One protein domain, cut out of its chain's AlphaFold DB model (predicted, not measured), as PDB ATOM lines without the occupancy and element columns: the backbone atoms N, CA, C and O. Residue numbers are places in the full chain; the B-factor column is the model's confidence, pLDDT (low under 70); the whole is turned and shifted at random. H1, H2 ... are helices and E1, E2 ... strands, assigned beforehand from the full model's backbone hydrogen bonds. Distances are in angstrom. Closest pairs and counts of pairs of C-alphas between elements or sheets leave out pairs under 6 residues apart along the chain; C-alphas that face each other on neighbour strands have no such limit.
ATOM      1  N   ALA A  61      -0.590  27.411 172.123       88.31
ATOM      2  CA  ALA A  61      -0.528  26.522 173.277       88.31
ATOM      3  C   ALA A  61      -0.355  25.058 172.836       88.31
ATOM      4  O   ALA A  61      -1.058  24.594 171.937       88.31
ATOM      5  N   VAL A  62       0.551  24.324 173.482       89.44
ATOM      6  CA  VAL A  62       0.805  22.892 173.247       89.44
ATOM      7  C   VAL A  62       0.779  22.129 174.573       89.44
ATOM      8  O   VAL A  62       1.239  22.638 175.588       89.44
ATOM      9  N   ALA A  63       0.237  20.915 174.589       84.81
ATOM     10  CA  ALA A  63       0.237  20.033 175.761       84.81
ATOM     11  C   ALA A  63       1.601  19.350 175.975       84.81
ATOM     12  O   ALA A  63       1.964  18.979 177.090       84.81
ATOM     13  N   GLY A  64       2.392  19.218 174.910       88.88
ATOM     14  CA  GLY A  64       3.747  18.693 174.989       88.88
ATOM     15  C   GLY A  64       4.515  18.878 173.690       88.88
ATOM     16  O   GLY A  64       3.944  19.184 172.641       88.88
ATOM     17  N   ALA A  65       5.834  18.717 173.763       92.56
ATOM     18  CA  ALA A  65       6.705  18.828 172.606       92.56
ATOM     19  C   ALA A  65       7.958  17.961 172.754       92.56
ATOM     20  O   ALA A  65       8.564  17.909 173.825       92.56
ATOM     21  N   TRP A  66       8.379  17.316 171.665       94.00
ATOM     22  CA  TRP A  66       9.491  16.369 171.658       94.00
ATOM     23  C   TRP A  66      10.368  16.500 170.413       94.00
ATOM     24  O   TRP A  66       9.889  16.662 169.290       94.00
ATOM     25  N   TYR A  67      11.672  16.343 170.611       93.38
ATOM     26  CA  TYR A  67      12.591  15.901 169.575       93.38
ATOM     27  C   TYR A  67      12.446  14.390 169.420       93.38
ATOM     28  O   TYR A  67      12.662  13.651 170.379       93.38
ATOM     29  N   VAL A  68      12.108  13.922 168.222       94.06
ATOM     30  CA  VAL A  68      12.015  12.489 167.917       94.06
ATOM     31  C   VAL A  68      13.190  12.100 167.028       94.06
ATOM     32  O   VAL A  68      13.398  12.706 165.982       94.06
ATOM     33  N   ASN A  69      13.954  11.072 167.405       90.56
ATOM     34  CA  ASN A  69      15.175  10.657 166.699       90.56
ATOM     35  C   ASN A  69      14.923  10.299 165.229       90.56
ATOM     36  O   ASN A  69      15.755  10.580 164.370       90.56
ATOM     37  N   ALA A  70      13.766   9.700 164.936       90.31
ATOM     38  CA  ALA A  70      13.350   9.378 163.573       90.31
ATOM     39  C   ALA A  70      13.037  10.628 162.722       90.31
ATOM     40  O   ALA A  70      12.940  10.528 161.503       90.31
ATOM     41  N   MET A  71      12.894  11.803 163.345       90.38
ATOM     42  CA  MET A  71      12.577  13.074 162.698       90.38
ATOM     43  C   MET A  71      13.685  14.102 162.930       90.38
ATOM     44  O   MET A  71      13.573  15.025 163.740       90.38
ATOM     45  N   ALA A  72      14.775  13.961 162.179       85.50
ATOM     46  CA  ALA A  72      15.872  14.914 162.236       85.50
ATOM     47  C   ALA A  72      15.389  16.345 161.930       85.50
ATOM     48  O   ALA A  72      14.668  16.577 160.961       85.50
ATOM     49  N   ASN A  73      15.842  17.311 162.733       88.69
ATOM     50  CA  ASN A  73      15.538  18.739 162.576       88.69
ATOM     51  C   ASN A  73      14.039  19.088 162.620       88.69
ATOM     52  O   ASN A  73      13.623  20.086 162.026       88.69
ATOM     53  N   ARG A  74      13.228  18.300 163.330       94.06
ATOM     54  CA  ARG A  74      11.819  18.617 163.576       94.06
ATOM     55  C   ARG A  74      11.480  18.534 165.056       94.06
ATOM     56  O   ARG A  74      12.134  17.821 165.816       94.06
ATOM     57  N   ILE A  75      10.457  19.285 165.438       95.19
ATOM     58  CA  ILE A  75       9.792  19.165 166.733       95.19
ATOM     59  C   ILE A  75       8.414  18.575 166.468       95.19
ATOM     60  O   ILE A  75       7.701  19.053 165.585       95.19
ATOM     61  N   VAL A  76       8.066  17.539 167.225       96.56
ATOM     62  CA  VAL A  76       6.704  17.011 167.314       96.56
ATOM     63  C   VAL A  76       6.019  17.708 168.481       96.56
ATOM     64  O   VAL A  76       6.602  17.777 169.559       96.56
ATOM     65  N   VAL A  77       4.814  18.223 168.277       94.94
ATOM     66  CA  VAL A  77       3.988  18.867 169.301       94.94
ATOM     67  C   VAL A  77       2.676  18.119 169.460       94.94
ATOM     68  O   VAL A  77       2.106  17.641 168.481       94.94
ATOM     69  N   GLU A  78       2.204  18.037 170.693       92.25
ATOM     70  CA  GLU A  78       0.846  17.628 171.037       92.25
ATOM     71  C   GLU A  78       0.033  18.896 171.280       92.25
ATOM     72  O   GLU A  78       0.389  19.717 172.127       92.25
ATOM     73  N   LEU A  79      -1.035  19.095 170.514       88.69
ATOM     74  CA  LEU A  79      -1.991  20.170 170.763       88.69
ATOM     75  C   LEU A  79      -2.899  19.801 171.949       88.69
ATOM     76  O   LEU A  79      -3.074  18.617 172.224       88.69
ATOM     77  N   PRO A  80      -3.551  20.769 172.619       80.75
ATOM     78  CA  PRO A  80      -4.454  20.478 173.741       80.75
ATOM     79  C   PRO A  80      -5.599  19.501 173.419       80.75
ATOM     80  O   PRO A  80      -6.130  18.868 174.320       80.75
ATOM     81  N   GLY A  81      -5.975  19.359 172.142       74.00
ATOM     82  CA  GLY A  81      -6.955  18.367 171.680       74.00
ATOM     83  C   GLY A  81      -6.396  16.951 171.465       74.00
ATOM     84  O   GLY A  81      -7.103  16.113 170.915       74.00
ATOM     85  N   GLY A  82      -5.134  16.689 171.820       78.38
ATOM     86  CA  GLY A  82      -4.446  15.405 171.619       78.38
ATOM     87  C   GLY A  82      -3.899  15.186 170.203       78.38
ATOM     88  O   GLY A  82      -3.254  14.174 169.925       78.38
ATOM     89  N   GLU A  83      -4.133  16.123 169.281       86.75
ATOM     90  CA  GLU A  83      -3.594  16.050 167.924       86.75
ATOM     91  C   GLU A  83      -2.067  16.179 167.932       86.75
ATOM     92  O   GLU A  83      -1.513  17.138 168.477       86.75
ATOM     93  N   LEU A  84      -1.380  15.245 167.269       93.25
ATOM     94  CA  LEU A  84       0.065  15.303 167.084       93.25
ATOM     95  C   LEU A  84       0.415  15.947 165.743       93.25
ATOM     96  O   LEU A  84       0.035  15.464 164.671       93.25
ATOM     97  N   LYS A  85       1.216  17.007 165.802       96.62
ATOM     98  CA  LYS A  85       1.751  17.701 164.630       96.62
ATOM     99  C   LYS A  85       3.261  17.842 164.702       96.62
ATOM    100  O   LYS A  85       3.870  17.597 165.737       96.62
ATOM    101  N   HIS A  86       3.894  18.237 163.604       97.38
ATOM    102  CA  HIS A  86       5.320  18.509 163.576       97.38
ATOM    103  C   HIS A  86       5.710  19.643 162.628       97.38
ATOM    104  O   HIS A  86       5.188  19.782 161.520       97.38
ATOM    105  N   PHE A  87       6.750  20.386 162.987       95.88
ATOM    106  CA  PHE A  87       7.308  21.463 162.164       95.88
ATOM    107  C   PHE A  87       8.839  21.420 162.163       95.88
ATOM    108  O   PHE A  87       9.464  20.742 162.984       95.88
ATOM    109  N   ALA A  88       9.449  22.087 161.185       93.56
ATOM    110  CA  ALA A  88      10.898  22.148 161.057       93.56
ATOM    111  C   ALA A  88      11.503  23.138 162.065       93.56
ATOM    112  O   ALA A  88      11.010  24.245 162.234       93.56
ATOM    113  N   VAL A  89      12.642  22.784 162.666       90.38
ATOM    114  CA  VAL A  89      13.396  23.679 163.576       90.38
ATOM    115  C   VAL A  89      14.099  24.837 162.851       90.38
ATOM    116  O   VAL A  89      14.760  25.674 163.464       90.38
ATOM    117  N   VAL A  90      14.035  24.845 161.518       86.56
ATOM    118  CA  VAL A  90      14.600  25.875 160.652       86.56
ATOM    119  C   VAL A  90      13.514  26.294 159.661       86.56
ATOM    120  O   VAL A  90      12.968  25.417 158.991       86.56
ATOM    121  N   PRO A  91      13.251  27.601 159.500       88.00
ATOM    122  CA  PRO A  91      13.907  28.735 160.166       88.00
ATOM    123  C   PRO A  91      13.626  28.822 161.679       88.00
ATOM    124  O   PRO A  91      12.568  28.421 162.145       88.00
ATOM    125  N   PHE A  92      14.582  29.359 162.447       85.75
ATOM    126  CA  PHE A  92      14.458  29.541 163.900       85.75
ATOM    127  C   PHE A  92      13.608  30.782 164.216       85.75
ATOM    128  O   PHE A  92      14.132  31.848 164.540       85.75
ATOM    129  N   ARG A  93      12.293  30.661 164.015       88.94
ATOM    130  CA  ARG A  93      11.293  31.725 164.184       88.94
ATOM    131  C   ARG A  93       9.993  31.154 164.737       88.94
ATOM    132  O   ARG A  93       9.820  29.941 164.740       88.94
ATOM    133  N   ALA A  94       9.056  32.031 165.094       89.12
ATOM    134  CA  ALA A  94       7.700  31.631 165.449       89.12
ATOM    135  C   ALA A  94       7.084  30.713 164.381       89.12
ATOM    136  O   ALA A  94       7.125  31.044 163.189       89.12
ATOM    137  N   ALA A  95       6.541  29.583 164.833       89.62
ATOM    138  CA  ALA A  95       5.824  28.629 164.014       89.62
ATOM    139  C   ALA A  95       4.319  28.896 164.078       89.62
ATOM    140  O   ALA A  95       3.790  29.267 165.126       89.62
ATOM    141  N   THR A  96       3.624  28.719 162.958       89.12
ATOM    142  CA  THR A  96       2.160  28.846 162.895       89.12
ATOM    143  C   THR A  96       1.518  27.464 162.847       89.12
ATOM    144  O   THR A  96       2.117  26.511 162.359       89.12
ATOM    145  N   LEU A  97       0.279  27.334 163.325       87.56
ATOM    146  CA  LEU A  97      -0.453  26.063 163.226       87.56
ATOM    147  C   LEU A  97      -0.635  25.603 161.766       87.56
ATOM    148  O   LEU A  97      -0.688  24.407 161.507       87.56
ATOM    149  N   GLU A  98      -0.687  26.540 160.816       89.31
ATOM    150  CA  GLU A  98      -0.850  26.254 159.385       89.31
ATOM    151  C   GLU A  98       0.382  25.590 158.753       89.31
ATOM    152  O   GLU A  98       0.235  24.771 157.850       89.31
ATOM    153  N   GLU A  99       1.596  25.909 159.218       90.75
ATOM    154  CA  GLU A  99       2.827  25.268 158.725       90.75
ATOM    155  C   GLU A  99       3.128  23.927 159.417       90.75
ATOM    156  O   GLU A  99       4.086  23.238 159.055       90.75
ATOM    157  N   MET A 100       2.326  23.546 160.416       95.00
ATOM    158  CA  MET A 100       2.483  22.290 161.136       95.00
ATOM    159  C   MET A 100       1.796  21.136 160.399       95.00
ATOM    160  O   MET A 100       0.573  21.066 160.261       95.00
ATOM    161  N   GLU A 101       2.607  20.173 159.981       96.62
ATOM    162  CA  GLU A 101       2.162  18.952 159.314       96.62
ATOM    163  C   GLU A 101       1.710  17.902 160.340       96.62
ATOM    164  O   GLU A 101       2.150  17.915 161.489       96.62
ATOM    165  N   ASP A 102       0.859  16.964 159.935       97.12
ATOM    166  CA  ASP A 102       0.417  15.882 160.815       97.12
ATOM    167  C   ASP A 102       1.545  14.896 161.130       97.12
ATOM    168  O   ASP A 102       2.189  14.359 160.228       97.12
ATOM    169  N   TYR A 103       1.697  14.548 162.406       96.56
ATOM    170  CA  TYR A 103       2.575  13.460 162.815       96.56
ATOM    171  C   TYR A 103       1.791  12.149 162.912       96.56
ATOM    172  O   TYR A 103       0.827  12.036 163.664       96.56
ATOM    173  N   LYS A 104       2.209  11.139 162.141       92.69
ATOM    174  CA  LYS A 104       1.565   9.809 162.092       92.69
ATOM    175  C   LYS A 104       2.365   8.708 162.806       92.69
ATOM    176  O   LYS A 104       2.066   7.530 162.636       92.69
ATOM    177  N   GLY A 105       3.417   9.072 163.542       90.75
ATOM    178  CA  GLY A 105       4.217   8.121 164.317       90.75
ATOM    179  C   GLY A 105       3.595   7.788 165.676       90.75
ATOM    180  O   GLY A 105       2.529   8.287 166.028       90.75
ATOM    181  N   TYR A 106       4.286   6.951 166.454       89.31
ATOM    182  CA  TYR A 106       3.903   6.663 167.837       89.31
ATOM    183  C   TYR A 106       3.963   7.920 168.696       89.31
ATOM    184  O   TYR A 106       4.895   8.711 168.561       89.31
ATOM    185  N   HIS A 107       3.012   8.071 169.615       90.44
ATOM    186  CA  HIS A 107       2.989   9.208 170.524       90.44
ATOM    187  C   HIS A 107       4.330   9.327 171.278       90.44
ATOM    188  O   HIS A 107       4.689   8.395 172.002       90.44
ATOM    189  N   PRO A 108       5.068  10.454 171.185       91.50
ATOM    190  CA  PRO A 108       6.419  10.543 171.739       91.50
ATOM    191  C   PRO A 108       6.508  10.288 173.248       91.50
ATOM    192  O   PRO A 108       7.447   9.644 173.704       91.50
ATOM    193  N   ALA A 109       5.503  10.714 174.022       84.62
ATOM    194  CA  ALA A 109       5.424  10.421 175.459       84.62
ATOM    195  C   ALA A 109       5.281   8.923 175.808       84.62
ATOM    196  O   ALA A 109       5.534   8.547 176.944       84.62
ATOM    197  N   GLN A 110       4.874   8.073 174.859       83.56
ATOM    198  CA  GLN A 110       4.727   6.624 175.057       83.56
ATOM    199  C   GLN A 110       5.962   5.842 174.581       83.56
ATOM    200  O   GLN A 110       6.010   4.616 174.687       83.56
ATOM    201  N   MET A 111       6.966   6.524 174.020       85.12
ATOM    202  CA  MET A 111       8.176   5.882 173.514       85.12
ATOM    203  C   MET A 111       9.138   5.577 174.670       85.12
ATOM    204  O   MET A 111       9.546   6.473 175.402       85.12
ATOM    205  N   THR A 112       9.588   4.324 174.787       81.06
ATOM    206  CA  THR A 112      10.601   3.896 175.780       81.06
ATOM    207  C   THR A 112      12.019   4.401 175.472       81.06
ATOM    208  O   THR A 112      12.948   4.209 176.254       81.06
ATOM    209  N   GLY A 113      12.196   5.060 174.327       84.00
ATOM    210  CA  GLY A 113      13.425   5.706 173.896       84.00
ATOM    211  C   GLY A 113      13.240   6.370 172.534       84.00
ATOM    212  O   GLY A 113      12.300   6.073 171.802       84.00
ATOM    213  N   GLY A 114      14.143   7.284 172.177       86.81
ATOM    214  CA  GLY A 114      14.102   7.958 170.875       86.81
ATOM    215  C   GLY A 114      13.175   9.171 170.789       86.81
ATOM    216  O   GLY A 114      13.027   9.721 169.699       86.81
ATOM    217  N   ALA A 115      12.616   9.611 171.915       91.00
ATOM    218  CA  ALA A 115      11.981  10.911 172.077       91.00
ATOM    219  C   ALA A 115      12.607  11.652 173.269       91.00
ATOM    220  O   ALA A 115      12.918  11.049 174.294       91.00
ATOM    221  N   GLN A 116      12.808  12.958 173.130       89.25
ATOM    222  CA  GLN A 116      13.323  13.840 174.175       89.25
ATOM    223  C   GLN A 116      12.439  15.080 174.261       89.25
ATOM    224  O   GLN A 116      12.228  15.735 173.246       89.25
ATOM    225  N   THR A 117      11.958  15.423 175.456       90.12
ATOM    226  CA  THR A 117      11.143  16.627 175.671       90.12
ATOM    227  C   THR A 117      11.894  17.882 175.232       90.12
ATOM    228  O   THR A 117      13.078  18.053 175.538       90.12
ATOM    229  N   VAL A 118      11.209  18.757 174.499       90.38
ATOM    230  CA  VAL A 118      11.741  20.063 174.111       90.38
ATOM    231  C   VAL A 118      11.622  21.011 175.304       90.38
ATOM    232  O   VAL A 118      10.512  21.211 175.788       90.38
ATOM    233  N   PRO A 119      12.719  21.638 175.759       86.56
ATOM    234  CA  PRO A 119      12.650  22.591 176.861       86.56
ATOM    235  C   PRO A 119      11.818  23.838 176.529       86.56
ATOM    236  O   PRO A 119      11.913  24.376 175.424       86.56
ATOM    237  N   ASP A 120      11.103  24.375 177.516       81.50
ATOM    238  CA  ASP A 120      10.202  25.530 177.381       81.50
ATOM    239  C   ASP A 120      10.842  26.751 176.721       81.50
ATOM    240  O   ASP A 120      10.226  27.410 175.884       81.50
ATOM    241  N   TYR A 121      12.090  27.072 177.072       80.62
ATOM    242  CA  TYR A 121      12.783  28.225 176.491       80.62
ATOM    243  C   TYR A 121      13.004  28.058 174.977       80.62
ATOM    244  O   TYR A 121      13.066  29.049 174.256       80.62
ATOM    245  N   VAL A 122      13.080  26.819 174.475       87.75
ATOM    246  CA  VAL A 122      13.125  26.541 173.036       87.75
ATOM    247  C   VAL A 122      11.747  26.726 172.410       87.75
ATOM    248  O   VAL A 122      11.656  27.323 171.341       87.75
ATOM    249  N   LEU A 123      10.679  26.260 173.063       88.50
ATOM    250  CA  LEU A 123       9.304  26.412 172.569       88.50
ATOM    251  C   LEU A 123       8.945  27.877 172.321       88.50
ATOM    252  O   LEU A 123       8.412  28.214 171.264       88.50
ATOM    253  N   ARG A 124       9.352  28.766 173.228       84.38
ATOM    254  CA  ARG A 124       9.106  30.209 173.100       84.38
ATOM    255  C   ARG A 124       9.716  30.819 171.845       84.38
ATOM    256  O   ARG A 124       9.108  31.705 171.253       84.38
ATOM    257  N   HIS A 125      10.870  30.328 171.389       86.00
ATOM    258  CA  HIS A 125      11.446  30.790 170.121       86.00
ATOM    259  C   HIS A 125      10.563  30.483 168.919       86.00
ATOM    260  O   HIS A 125      10.545  31.253 167.959       86.00
ATOM    261  N   TYR A 126       9.806  29.394 168.998       90.25
ATOM    262  CA  TYR A 126       8.829  29.014 167.991       90.25
ATOM    263  C   TYR A 126       7.435  29.577 168.280       90.25
ATOM    264  O   TYR A 126       6.481  29.176 167.626       90.25
ATOM    265  N   GLY A 127       7.293  30.538 169.199       89.56
ATOM    266  CA  GLY A 127       5.987  31.108 169.533       89.56
ATOM    267  C   GLY A 127       5.046  30.092 170.184       89.56
ATOM    268  O   GLY A 127       3.830  30.260 170.129       89.56
ATOM    269  N   LEU A 128       5.606  29.052 170.804       90.69
ATOM    270  CA  LEU A 128       4.861  28.024 171.512       90.69
ATOM    271  C   LEU A 128       4.932  28.261 173.021       90.69
ATOM    272  O   LEU A 128       5.959  28.692 173.555       90.69
ATOM    273  N   SER A 129       3.848  27.943 173.714       88.62
ATOM    274  CA  SER A 129       3.784  27.886 175.171       88.62
ATOM    275  C   SER A 129       3.147  26.577 175.614       88.62
ATOM    276  O   SER A 129       2.316  26.014 174.904       88.62
ATOM    277  N   LEU A 130       3.552  26.066 176.776       85.44
ATOM    278  CA  LEU A 130       2.885  24.904 177.348       85.44
ATOM    279  C   LEU A 130       1.515  25.327 177.874       85.44
ATOM    280  O   LEU A 130       1.393  26.338 178.571       85.44
ATOM    281  N   ALA A 131       0.487  24.582 177.484       82.75
ATOM    282  CA  ALA A 131      -0.889  24.868 177.838       82.75
ATOM    283  C   ALA A 131      -1.082  24.791 179.359       82.75
ATOM    284  O   ALA A 131      -0.500  23.944 180.037       82.75
TER     285      ALA A 131
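This is residues 61 to 131 of the 215 residues of the protein "Helix-turn-helix domain protein" of Firmicutes bacterium ADurb.BinA052 (UniProt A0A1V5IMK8). With little regular structure, this is a twisted antiparallel sheet, E3 E2 E1 E4, with residues 89 to 114 looping past E3 and H1 near one end. Mixed elements, E1 E2 E3 E4 H1 E5, hold 27 of 71 printed residues; E1 E2 E3 form an antiparallel meander, with E4 a Greek key. It is compact, radius of gyration of the C-alphas 10.9 A, spanning 29 by 25 by 21 A.

E1, residues 64 to 68, and E2, 74 to 78, form a hairpin, as do E2 and E3, 84 to 88; E4, 115 to 117, is E1's antiparallel neighbour. N 66 and O 76, N 77 and O 85, and N 67 and O 116 are within hydrogen-bond range, each 2.8 A. H1, 120 to 125, only grazes the sheet, with 1 of 2 O i to N i+4 pairs in range. E5, 128 to 130, pairs with no named strand.

Find E1 starting at C-alpha 64 (3.747, 18.693, 174.989) and E5 ending at C-alpha 130 (2.885, 24.904, 177.348).

The printed part has no cut; the E3 to E4 link is long.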